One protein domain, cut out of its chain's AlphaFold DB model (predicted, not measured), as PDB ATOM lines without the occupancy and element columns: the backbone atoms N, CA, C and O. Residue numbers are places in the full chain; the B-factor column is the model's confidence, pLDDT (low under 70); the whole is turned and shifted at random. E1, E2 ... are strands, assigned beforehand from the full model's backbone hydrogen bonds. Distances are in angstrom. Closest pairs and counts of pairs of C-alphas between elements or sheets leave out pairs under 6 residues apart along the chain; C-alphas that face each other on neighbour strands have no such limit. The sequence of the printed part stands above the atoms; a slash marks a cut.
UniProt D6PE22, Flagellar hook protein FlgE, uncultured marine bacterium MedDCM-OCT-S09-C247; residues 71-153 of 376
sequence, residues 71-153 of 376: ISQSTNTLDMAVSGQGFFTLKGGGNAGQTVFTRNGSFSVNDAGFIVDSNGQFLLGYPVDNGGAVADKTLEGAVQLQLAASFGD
ATOM      1  N   ILE A  71     -23.715   0.069 -34.369       94.12
ATOM      2  CA  ILE A  71     -25.087   0.576 -34.369       94.12
ATOM      3  C   ILE A  71     -25.109   1.805 -33.461       94.12
ATOM      4  O   ILE A  71     -24.749   1.710 -32.290       94.12
ATOM      5  N   SER A  72     -25.508   2.952 -34.010       92.75
ATOM      6  CA  SER A  72     -25.760   4.170 -33.239       92.75
ATOM      7  C   SER A  72     -27.245   4.271 -32.932       92.75
ATOM      8  O   SER A  72     -28.071   3.930 -33.777       92.75
ATOM      9  N   GLN A  73     -27.588   4.758 -31.744       93.00
ATOM     10  CA  GLN A  73     -28.979   5.058 -31.419       93.00
ATOM     11  C   GLN A  73     -29.428   6.320 -32.164       93.00
ATOM     12  O   GLN A  73     -28.636   7.248 -32.346       93.00
ATOM     13  N   SER A  74     -30.692   6.330 -32.580       93.75
ATOM     14  CA  SER A  74     -31.393   7.492 -33.126       93.75
ATOM     15  C   SER A  74     -32.573   7.840 -32.220       93.75
ATOM     16  O   SER A  74     -33.074   6.987 -31.488       93.75
ATOM     17  N   THR A  75     -33.006   9.097 -32.257       94.75
ATOM     18  CA  THR A  75     -34.219   9.568 -31.575       94.75
ATOM     19  C   THR A  75     -35.481   9.375 -32.420       94.75
ATOM     20  O   THR A  75     -36.584   9.479 -31.885       94.75
ATOM     21  N   ASN A  76     -35.344   9.099 -33.721       93.62
ATOM     22  CA  ASN A  76     -36.469   8.861 -34.618       93.62
ATOM     23  C   ASN A  76     -37.005   7.430 -34.454       93.62
ATOM     24  O   ASN A  76     -36.241   6.468 -34.414       93.62
ATOM     25  N   THR A  77     -38.327   7.279 -34.399       91.88
ATOM     26  CA  THR A  77     -38.991   5.984 -34.182       91.88
ATOM     27  C   THR A  77     -38.931   5.065 -35.399       91.88
ATOM     28  O   THR A  77     -38.985   3.847 -35.241       91.88
ATOM     29  N   LEU A  78     -38.817   5.631 -36.601       93.94
ATOM     30  CA  LEU A  78     -38.729   4.880 -37.856       93.94
ATOM     31  C   LEU A  78     -37.289   4.563 -38.277       93.94
ATOM     32  O   LEU A  78     -37.091   3.890 -39.288       93.94
ATOM     33  N   ASP A  79     -36.294   4.993 -37.498       95.31
ATOM     34  CA  ASP A  79     -34.903   4.626 -37.740       95.31
ATOM     35  C   ASP A  79     -34.629   3.232 -37.167       95.31
ATOM     36  O   ASP A  79     -34.554   3.024 -35.954       95.31
ATOM     37  N   MET A  80     -34.462   2.257 -38.055       94.25
ATOM     38  CA  MET A  80     -34.276   0.856 -37.691       94.25
ATOM     39  C   MET A  80     -32.905   0.333 -38.115       94.25
ATOM     40  O   MET A  80     -32.375   0.659 -39.176       94.25
ATOM     41  N   ALA A  81     -32.338  -0.568 -37.316       95.50
ATOM     42  CA  ALA A  81     -31.112  -1.275 -37.660       95.50
ATOM     43  C   ALA A  81     -31.300  -2.782 -37.476       95.50
ATOM     44  O   ALA A  81     -31.681  -3.250 -36.407       95.50
ATOM     45  N   VAL A  82     -30.983  -3.565 -38.511       95.06
ATOM     46  CA  VAL A  82     -30.904  -5.027 -38.378       95.06
ATOM     47  C   VAL A  82     -29.605  -5.383 -37.654       95.06
ATOM     48  O   VAL A  82     -28.520  -5.012 -38.117       95.06
ATOM     49  N   SER A  83     -29.711  -6.115 -36.545       94.88
ATOM     50  CA  SER A  83     -28.570  -6.746 -35.877       94.88
ATOM     51  C   SER A  83     -28.347  -8.137 -36.466       94.88
ATOM     52  O   SER A  83     -29.238  -8.983 -36.425       94.88
ATOM     53  N   GLY A  84     -27.168  -8.363 -37.046       94.69
ATOM     54  CA  GLY A  84     -26.835  -9.613 -37.725       94.69
ATOM     55  C   GLY A  84     -27.127  -9.591 -39.229       94.69
ATOM     56  O   GLY A  84     -27.039  -8.553 -39.898       94.69
ATOM     57  N   GLN A  85     -27.398 -10.777 -39.776       94.81
ATOM     58  CA  GLN A  85     -27.660 -10.973 -41.202       94.81
ATOM     59  C   GLN A  85     -29.110 -10.622 -41.556       94.81
ATOM     60  O   GLN A  85     -30.017 -10.840 -40.761       94.81
ATOM     61  N   GLY A  86     -29.318 -10.098 -42.763       94.75
ATOM     62  CA  GLY A  86     -30.633  -9.691 -43.264       94.75
ATOM     63  C   GLY A  86     -30.600  -8.304 -43.898       94.75
ATOM     64  O   GLY A  86     -29.643  -7.559 -43.697       94.75
ATOM     65  N   PHE A  87     -31.638  -7.978 -44.665       95.69
ATOM     66  CA  PHE A  87     -31.830  -6.701 -45.354       95.69
ATOM     67  C   PHE A  87     -33.284  -6.259 -45.213       95.69
ATOM     68  O   PHE A  87     -34.172  -7.100 -45.092       95.69
ATOM     69  N   PHE A  88     -33.518  -4.953 -45.279       96.06
ATOM     70  CA  PHE A  88     -34.851  -4.419 -45.516       96.06
ATOM     71  C   PHE A  88     -35.206  -4.578 -46.990       96.06
ATOM     72  O   PHE A  88     -34.344  -4.416 -47.859       96.06
ATOM     73  N   THR A  89     -36.467  -4.888 -47.256       95.00
ATOM     74  CA  THR A  89     -37.033  -5.044 -48.594       95.00
ATOM     75  C   THR A  89     -37.841  -3.811 -48.955       95.00
ATOM     76  O   THR A  89     -38.725  -3.394 -48.210       95.00
ATOM     77  N   LEU A  90     -37.545  -3.231 -50.111       93.50
ATOM     78  CA  LEU A  90     -38.237  -2.064 -50.633       93.50
ATOM     79  C   LEU A  90     -38.801  -2.337 -52.013       93.50
ATOM     80  O   LEU A  90     -38.309  -3.198 -52.741       93.50
ATOM     81  N   LYS A  91     -39.800  -1.550 -52.393       91.06
ATOM     82  CA  LYS A  91     -40.390  -1.552 -53.725       91.06
ATOM     83  C   LYS A  91     -40.215  -0.183 -54.367       91.06
ATOM     84  O   LYS A  91     -40.566   0.835 -53.771       91.06
ATOM     85  N   GLY A  92     -39.654  -0.158 -55.575       83.19
ATOM     86  CA  GLY A  92     -39.385   1.087 -56.294       83.19
ATOM     87  C   GLY A  92     -40.664   1.886 -56.561       83.19
ATOM     88  O   GLY A  92     -41.621   1.344 -57.112       83.19
ATOM     89  N   GLY A  93     -40.671   3.175 -56.203       67.50
ATOM     90  CA  GLY A  93     -41.870   4.017 -56.273       67.50
ATOM     91  C   GLY A  93     -42.432   4.260 -57.681       67.50
ATOM     92  O   GLY A  93     -43.617   4.540 -57.815       67.50
ATOM     93  N   GLY A  94     -41.613   4.097 -58.729       63.84
ATOM     94  CA  GLY A  94     -42.026   4.242 -60.135       63.84
ATOM     95  C   GLY A  94     -42.101   2.939 -60.940       63.84
ATOM     96  O   GLY A  94     -42.732   2.915 -61.990       63.84
ATOM     97  N   ASN A  95     -41.499   1.846 -60.454       63.16
ATOM     98  CA  ASN A  95     -41.475   0.546 -61.131       63.16
ATOM     99  C   ASN A  95     -42.012  -0.529 -60.184       63.16
ATOM    100  O   ASN A  95     -41.263  -1.136 -59.417       63.16
ATOM    101  N   ALA A  96     -43.314  -0.799 -60.286       59.06
ATOM    102  CA  ALA A  96     -44.072  -1.689 -59.404       59.06
ATOM    103  C   ALA A  96     -43.626  -3.173 -59.396       59.06
ATOM    104  O   ALA A  96     -44.272  -3.990 -58.743       59.06
ATOM    105  N   GLY A  97     -42.540  -3.538 -60.083       69.25
ATOM    106  CA  GLY A  97     -41.992  -4.899 -60.119       69.25
ATOM    107  C   GLY A  97     -40.585  -5.062 -59.537       69.25
ATOM    108  O   GLY A  97     -40.127  -6.195 -59.431       69.25
ATOM    109  N   GLN A  98     -39.876  -3.984 -59.172       84.00
ATOM    110  CA  GLN A  98     -38.502  -4.112 -58.672       84.00
ATOM    111  C   GLN A  98     -38.457  -4.104 -57.143       84.00
ATOM    112  O   GLN A  98     -38.720  -3.079 -56.507       84.00
ATOM    113  N   THR A  99     -38.058  -5.243 -56.578       89.56
ATOM    114  CA  THR A  99     -37.682  -5.363 -55.169       89.56
ATOM    115  C   THR A  99     -36.222  -4.956 -54.989       89.56
ATOM    116  O   THR A  99     -35.339  -5.440 -55.699       89.56
ATOM    117  N   VAL A 100     -35.965  -4.071 -54.032       91.88
ATOM    118  CA  VAL A 100     -34.639  -3.560 -53.672       91.88
ATOM    119  C   VAL A 100     -34.314  -3.988 -52.245       91.88
ATOM    120  O   VAL A 100     -35.192  -4.025 -51.388       91.88
ATOM    121  N   PHE A 101     -33.049  -4.312 -51.981       94.06
ATOM    122  CA  PHE A 101     -32.576  -4.695 -50.652       94.06
ATOM    123  C   PHE A 101     -31.603  -3.649 -50.117       94.06
ATOM    124  O   PHE A 101     -30.660  -3.267 -50.810       94.06
ATOM    125  N   THR A 102     -31.791  -3.211 -48.873       94.88
ATOM    126  CA  THR A 102     -30.909  -2.223 -48.235       94.88
ATOM    127  C   THR A 102     -30.609  -2.569 -46.781       94.88
ATOM    128  O   THR A 102     -31.343  -3.300 -46.116       94.88
ATOM    129  N   ARG A 103     -29.498  -2.032 -46.270       95.50
ATOM    130  CA  ARG A 103     -29.191  -2.001 -44.831       95.50
ATOM    131  C   ARG A 103     -29.410  -0.634 -44.207       95.50
ATOM    132  O   ARG A 103     -29.333  -0.554 -42.984       95.50
ATOM    133  N   ASN A 104     -29.654   0.396 -45.014       95.25
ATOM    134  CA  ASN A 104     -30.025   1.703 -44.502       95.25
ATOM    135  C   ASN A 104     -31.477   1.634 -44.019       95.25
ATOM    136  O   ASN A 104     -32.367   1.370 -44.819       95.25
ATOM    137  N   GLY A 105     -31.696   1.825 -42.723       95.38
ATOM    138  CA  GLY A 105     -33.034   1.824 -42.139       95.38
ATOM    139  C   GLY A 105     -33.499   3.203 -41.700       95.38
ATOM    140  O   GLY A 105     -34.238   3.291 -40.731       95.38
ATOM    141  N   SER A 106     -33.036   4.265 -42.365       95.00
ATOM    142  CA  SER A 106     -33.617   5.598 -42.206       95.00
ATOM    143  C   SER A 106     -34.869   5.700 -43.074       95.00
ATOM    144  O   SER A 106     -34.774   5.782 -44.302       95.00
ATOM    145  N   PHE A 107     -36.029   5.641 -42.426       96.25
ATOM    146  CA  PHE A 107     -37.334   5.693 -43.076       96.25
ATOM    147  C   PHE A 107     -38.147   6.896 -42.593       96.25
ATOM    148  O   PHE A 107     -38.001   7.365 -41.463       96.25
ATOM    149  N   SER A 108     -39.037   7.378 -43.451       95.12
ATOM    150  CA  SER A 108     -39.980   8.458 -43.173       95.12
ATOM    151  C   SER A 108     -41.376   8.094 -43.672       95.12
ATOM    152  O   SER A 108     -41.564   7.107 -44.380       95.12
ATOM    153  N   VAL A 109     -42.379   8.871 -43.268       94.56
ATOM    154  CA  VAL A 109     -43.763   8.701 -43.727       94.56
ATOM    155  C   VAL A 109     -44.036   9.727 -44.818       94.56
ATOM    156  O   VAL A 109     -43.709  10.900 -44.642       94.56
ATOM    157  N   ASN A 110     -44.618   9.301 -45.938       92.06
ATOM    158  CA  ASN A 110     -45.057  10.213 -46.995       92.06
ATOM    159  C   ASN A 110     -46.489  10.739 -46.754       92.06
ATOM    160  O   ASN A 110     -47.189  10.277 -45.856       92.06
ATOM    161  N   ASP A 111     -46.954  11.666 -47.596       91.00
ATOM    162  CA  ASP A 111     -48.281  12.297 -47.464       91.00
ATOM    163  C   ASP A 111     -49.456  11.304 -47.517       91.00
ATOM    164  O   ASP A 111     -50.534  11.571 -46.992       91.00
ATOM    165  N   ALA A 112     -49.253  10.139 -48.136       90.25
ATOM    166  CA  ALA A 112     -50.244   9.069 -48.221       90.25
ATOM    167  C   ALA A 112     -50.144   8.055 -47.060       90.25
ATOM    168  O   ALA A 112     -50.840   7.038 -47.067       90.25
ATOM    169  N   GLY A 113     -49.292   8.309 -46.063       92.00
ATOM    170  CA  GLY A 113     -49.117   7.461 -44.884       92.00
ATOM    171  C   GLY A 113     -48.219   6.240 -45.103       92.00
ATOM    172  O   GLY A 113     -48.107   5.406 -44.209       92.00
ATOM    173  N   PHE A 114     -47.577   6.099 -46.264       93.50
ATOM    174  CA  PHE A 114     -46.655   4.994 -46.518       93.50
ATOM    175  C   PHE A 114     -45.280   5.252 -45.914       93.50
ATOM    176  O   PHE A 114     -44.783   6.378 -45.937       93.50
ATOM    177  N   ILE A 115     -44.642   4.182 -45.440       94.81
ATOM    178  CA  ILE A 115     -43.262   4.219 -44.961       94.81
ATOM    179  C   ILE A 115     -42.323   4.112 -46.166       94.81
ATOM    180  O   ILE A 115     -42.364   3.129 -46.912       94.81
ATOM    181  N   VAL A 116     -41.480   5.122 -46.357       94.75
ATOM    182  CA  VAL A 116     -40.576   5.262 -47.501       94.75
ATOM    183  C   VAL A 116     -39.140   5.553 -47.068       94.75
ATOM    184  O   VAL A 116     -38.899   6.027 -45.959       94.75
ATOM    185  N   ASP A 117     -38.169   5.261 -47.932       94.12
ATOM    186  CA  ASP A 117     -36.786   5.721 -47.769       94.12
ATOM    187  C   ASP A 117     -36.583   7.151 -48.318       94.12
ATOM    188  O   ASP A 117     -37.491   7.767 -48.882       94.12
ATOM    189  N   SER A 118     -35.358   7.676 -48.211       90.75
ATOM    190  CA  SER A 118     -34.993   8.996 -48.750       90.75
ATOM    191  C   SER A 118     -35.136   9.125 -50.274       90.75
ATOM    192  O   SER A 118     -35.125  10.239 -50.789       90.75
ATOM    193  N   ASN A 119     -35.237   8.008 -51.001       89.50
ATOM    194  CA  ASN A 119     -35.427   7.963 -52.450       89.50
ATOM    195  C   ASN A 119     -36.906   7.761 -52.838       89.50
ATOM    196  O   ASN A 119     -37.209   7.600 -54.021       89.50
ATOM    197  N   GLY A 120     -37.826   7.735 -51.866       90.06
ATOM    198  CA  GLY A 120     -39.252   7.495 -52.088       90.06
ATOM    199  C   GLY A 120     -39.604   6.035 -52.397       90.06
ATOM    200  O   GLY A 120     -40.672   5.762 -52.945       90.06
ATOM    201  N   GLN A 121     -38.719   5.084 -52.096       92.94
ATOM    202  CA  GLN A 121     -38.992   3.653 -52.218       92.94
ATOM    203  C   GLN A 121     -39.797   3.170 -51.015       92.94
ATOM    204  O   GLN A 121     -39.492   3.517 -49.879       92.94
ATOM    205  N   PHE A 122     -40.801   2.332 -51.254       94.06
ATOM    206  CA  PHE A 122     -41.726   1.876 -50.217       94.06
ATOM    207  C   PHE A 122     -41.154   0.703 -49.431       94.06
ATOM    208  O   PHE A 122     -40.775  -0.300 -50.036       94.06
ATOM    209  N   LEU A 123     -41.152   0.788 -48.100       95.12
ATOM    210  CA  LEU A 123     -40.793  -0.329 -47.230       95.12
ATOM    211  C   LEU A 123     -41.873  -1.416 -47.302       95.12
ATOM    212  O   LEU A 123     -43.067  -1.134 -47.172       95.12
ATOM    213  N   LEU A 124     -41.449  -2.661 -47.506       94.25
ATOM    214  CA  LEU A 124     -42.341  -3.811 -47.546       94.25
ATOM    215  C   LEU A 124     -42.440  -4.485 -46.178       94.25
ATOM    216  O   LEU A 124     -41.459  -4.601 -45.445       94.25
ATOM    217  N   GLY A 125     -43.631  -4.987 -45.876       93.25
ATOM    218  CA  GLY A 125     -43.904  -5.792 -44.697       93.25
ATOM    219  C   GLY A 125     -44.959  -6.847 -44.986       93.25
ATOM    220  O   GLY A 125     -45.608  -6.843 -46.033       93.25
ATOM    221  N   TYR A 126     -45.109  -7.782 -44.060       93.75
ATOM    222  CA  TYR A 126     -46.104  -8.830 -44.208       93.75
ATOM    223  C   TYR A 126     -47.507  -8.313 -43.873       93.75
ATOM    224  O   TYR A 126     -47.663  -7.612 -42.869       93.75
ATOM    225  N   PRO A 127     -48.527  -8.654 -44.680       91.12
ATOM    226  CA  PRO A 127     -49.897  -8.265 -44.397       91.12
ATOM    227  C   PRO A 127     -50.405  -8.981 -43.144       91.12
ATOM    228  O   PRO A 127     -50.073 -10.142 -42.885       91.12
ATOM    229  N   VAL A 128     -51.248  -8.286 -42.385       89.12
ATOM    230  CA  VAL A 128     -51.962  -8.843 -41.234       89.12
ATOM    231  C   VAL A 128     -53.433  -9.040 -41.584       89.12
ATOM    232  O   VAL A 128     -54.013  -8.246 -42.324       89.12
ATOM    233  N   ASP A 129     -54.027 -10.119 -41.088       86.38
ATOM    234  CA  ASP A 129     -55.458 -10.371 -41.200       86.38
ATOM    235  C   ASP A 129     -56.259  -9.583 -40.148       86.38
ATOM    236  O   ASP A 129     -55.711  -8.907 -39.275       86.38
ATOM    237  N   ASN A 130     -57.590  -9.693 -40.202       79.69
ATOM    238  CA  ASN A 130     -58.491  -9.033 -39.252       79.69
ATOM    239  C   ASN A 130     -58.337  -9.539 -37.799       79.69
ATOM    240  O   ASN A 130     -58.857  -8.928 -36.871       79.69
ATOM    241  N   GLY A 131     -57.663 -10.675 -37.592       77.06
ATOM    242  CA  GLY A 131     -57.308 -11.205 -36.276       77.06
ATOM    243  C   GLY A 131     -55.939 -10.734 -35.778       77.06
ATOM    244  O   GLY A 131     -55.533 -11.127 -34.685       77.06
ATOM    245  N   GLY A 132     -55.222  -9.917 -36.558       81.12
ATOM    246  CA  GLY A 132     -53.864  -9.461 -36.263       81.12
ATOM    247  C   GLY A 132     -52.780 -10.513 -36.524       81.12
ATOM    248  O   GLY A 132     -51.618 -10.285 -36.186       81.12
ATOM    249  N   ALA A 133     -53.124 -11.662 -37.110       88.38
ATOM    250  CA  ALA A 133     -52.149 -12.670 -37.499       88.38
ATOM    251  C   ALA A 133     -51.548 -12.333 -38.868       88.38
ATOM    252  O   ALA A 133     -52.194 -11.748 -39.732       88.38
ATOM    253  N   VAL A 134     -50.289 -12.715 -39.080       90.19
ATOM    254  CA  VAL A 134     -49.625 -12.517 -40.374       90.19
ATOM    255  C   VAL A 134     -50.250 -13.447 -41.416       90.19
ATOM    256  O   VAL A 134     -50.119 -14.667 -41.294       90.19
ATOM    257  N   ALA A 135     -50.894 -12.869 -42.430       90.81
ATOM    258  CA  ALA A 135     -51.612 -13.595 -43.478       90.81
ATOM    259  C   ALA A 135     -50.669 -14.268 -44.487       90.81
ATOM    260  O   ALA A 135     -50.936 -15.382 -44.930       90.81
ATOM    261  N   ASP A 136     -49.553 -13.617 -44.820       90.88
ATOM    262  CA  ASP A 136     -48.553 -14.143 -45.749       90.88
ATOM    263  C   ASP A 136     -47.142 -13.794 -45.263       90.88
ATOM    264  O   ASP A 136     -46.879 -12.668 -44.855       90.88
ATOM    265  N   LYS A 137     -46.236 -14.775 -45.280       91.31
ATOM    266  CA  LYS A 137     -44.830 -14.640 -44.855       91.31
ATOM    267  C   LYS A 137     -43.849 -14.738 -46.025       91.31
ATOM    268  O   LYS A 137     -42.646 -14.873 -45.808       91.31
ATOM    269  N   THR A 138     -44.350 -14.754 -47.253       91.38
ATOM    270  CA  THR A 138     -43.542 -14.774 -48.467       91.38
ATOM    271  C   THR A 138     -43.189 -13.357 -48.899       91.38
ATOM    272  O   THR A 138     -43.870 -12.386 -48.568       91.38
ATOM    273  N   LEU A 139     -42.107 -13.227 -49.666       86.88
ATOM    274  CA  LEU A 139     -41.731 -11.945 -50.260       86.88
ATOM    275  C   LEU A 139     -42.747 -11.480 -51.316       86.88
ATOM    276  O   LEU A 139     -42.929 -10.281 -51.495       86.88
ATOM    277  N   GLU A 140     -43.406 -12.417 -52.000       86.69
ATOM    278  CA  GLU A 140     -44.417 -12.134 -53.026       86.69
ATOM    279  C   GLU A 140     -45.705 -11.573 -52.416       86.69
ATOM    280  O   GLU A 140     -46.294 -10.649 -52.974       86.69
ATOM    281  N   GLY A 141     -46.100 -12.079 -51.244       87.06
ATOM    282  CA  GLY A 141     -47.232 -11.565 -50.477       87.06
ATOM    283  C   GLY A 141     -46.936 -10.312 -49.655       87.06
ATOM    284  O   GLY A 141     -47.845  -9.780 -49.019       87.06
ATOM    285  N   ALA A 142     -45.690  -9.828 -49.634       91.44
ATOM    286  CA  ALA A 142     -45.333  -8.623 -48.896       91.44
ATOM    287  C   ALA A 142     -45.955  -7.373 -49.543       91.44
ATOM    288  O   ALA A 142     -45.868  -7.150 -50.754       91.44
ATOM    289  N   VAL A 143     -46.553  -6.521 -48.715       91.31
ATOM    290  CA  VAL A 143     -47.254  -5.303 -49.132       91.31
ATOM    291  C   VAL A 143     -46.506  -4.059 -48.666       91.31
ATOM    292  O   VAL A 143     -45.662  -4.118 -47.772       91.31
ATOM    293  N   GLN A 144     -46.801  -2.918 -49.287       92.50
ATOM    294  CA  GLN A 144     -46.257  -1.634 -48.855       92.50
ATOM    295  C   GLN A 144     -46.808  -1.297 -47.471       92.50
ATOM    296  O   GLN A 144     -48.021  -1.330 -47.261       92.50
ATOM    297  N   LEU A 145     -45.918  -0.976 -46.534       92.31
ATOM    298  CA  LEU A 145     -46.334  -0.582 -45.197       92.31
ATOM    299  C   LEU A 145     -46.982   0.798 -45.245       92.31
ATOM    300  O   LEU A 145     -46.361   1.776 -45.664       92.31
ATOM    301  N   GLN A 146     -48.224   0.858 -44.776       91.12
ATOM    302  CA  GLN A 146     -49.003   2.078 -44.663       91.12
ATOM    303  C   GLN A 146     -49.506   2.224 -43.233       91.12
ATOM    304  O   GLN A 146     -50.099   1.305 -42.666       91.12
ATOM    305  N   LEU A 147     -49.275   3.393 -42.650       87.38
ATOM    306  CA  LEU A 147     -49.880   3.787 -41.392       87.38
ATOM    307  C   LEU A 147     -51.330   4.174 -41.676       87.38
ATOM    308  O   LEU A 147     -51.612   5.242 -42.218       87.38
ATOM    309  N   ALA A 148     -52.257   3.284 -41.337       76.44
ATOM    310  CA  ALA A 148     -53.671   3.607 -41.378       76.44
ATOM    311  C   ALA A 148     -54.012   4.558 -40.221       76.44
ATOM    312  O   ALA A 148     -53.666   4.302 -39.069       76.44
ATOM    313  N   ALA A 149     -54.727   5.639 -40.524       71.44
ATOM    314  CA  ALA A 149     -55.293   6.532 -39.510       71.44
ATOM    315  C   ALA A 149     -56.595   5.979 -38.894       71.44
ATOM    316  O   ALA A 149     -57.192   6.626 -38.036       71.44
ATOM    317  N   SER A 150     -57.069   4.810 -39.346       71.38
ATOM    318  CA  SER A 150     -58.286   4.192 -38.829       71.38
ATOM    319  C   SER A 150     -58.014   3.529 -37.485       71.38
ATOM    320  O   SER A 150     -57.234   2.579 -37.383       71.38
ATOM    321  N   PHE A 151     -58.697   4.013 -36.459       66.50
ATOM    322  CA  PHE A 151     -58.803   3.325 -35.181       66.50
ATOM    323  C   PHE A 151     -59.669   2.075 -35.361       66.50
ATOM    324  O   PHE A 151     -60.556   2.062 -36.212       66.50
ATOM    325  N   GLY A 152     -59.375   1.011 -34.610       71.56
ATOM    326  CA  GLY A 152     -60.121  -0.244 -34.718       71.56
ATOM    327  C   GLY A 152     -61.619  -0.038 -34.491       71.56
ATOM    328  O   GLY A 152     -62.016   0.751 -33.630       71.56
ATOM    329  N   ASP A 153     -62.437  -0.756 -35.258       82.69
ATOM    330  CA  ASP A 153     -63.887  -0.700 -35.113       82.69
ATOM    331  C   ASP A 153     -64.328  -1.349 -33.791       82.69
ATOM    332  O   ASP A 153     -63.743  -2.350 -33.354       82.69
TER     333      ASP A 153
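AT A GLANCE: This is residues 71 to 153 of the 376 residues of the protein "Flagellar hook protein FlgE" of uncultured marine bacterium MedDCM-OCT-S09-C247 (UniProt D6PE22). Little regular structure is here: a small antiparallel sheet of short strands, in the order E2 E1 E3, sits amid long loops. Short antiparallel pairings join residues 108 to 109 with 115 to 116, and 124 to 125 of E3 with 143 to 144. The printed part has 83 residues with three named strands, E1, E2 and E3 along the chain, and no named helix; the class is all strand, with 12 residues in named elements. It is compact, with a radius of gyration of the C-alphas of 13.5 A and spans of 38 by 30 by 28 A.

HOW THE PARTS SIT: Look first at E1, residues 88 to 91, the inner strand. E2, residues 99 to 102, forms an antiparallel hairpin with it at 145 degrees; N 90 and O 100, 2.8 A apart, are within hydrogen-bond range. E3, residues 122 to 125, is its antiparallel neighbour at 123 degrees, with N 91 and O 122 at 2.8 A. The edge strands E2 and E3 are apart.

IN THESE COORDINATES: Find C-alpha 88 at (-34.851, -4.419, -45.516); E1 runs 10.3 A from there. E2 spans 10.2 A. E3 spans 9.7 A, to C-alpha 125 at (-43.904, -5.792, -44.697).

THE WHOLE: The farthest C-alphas, Ile 71 and Asp 153, are 38.8 A apart. The printed part has no cut; the link E2 to E3 is long. Residues 93 to 97 and 151 have pLDDT under 70.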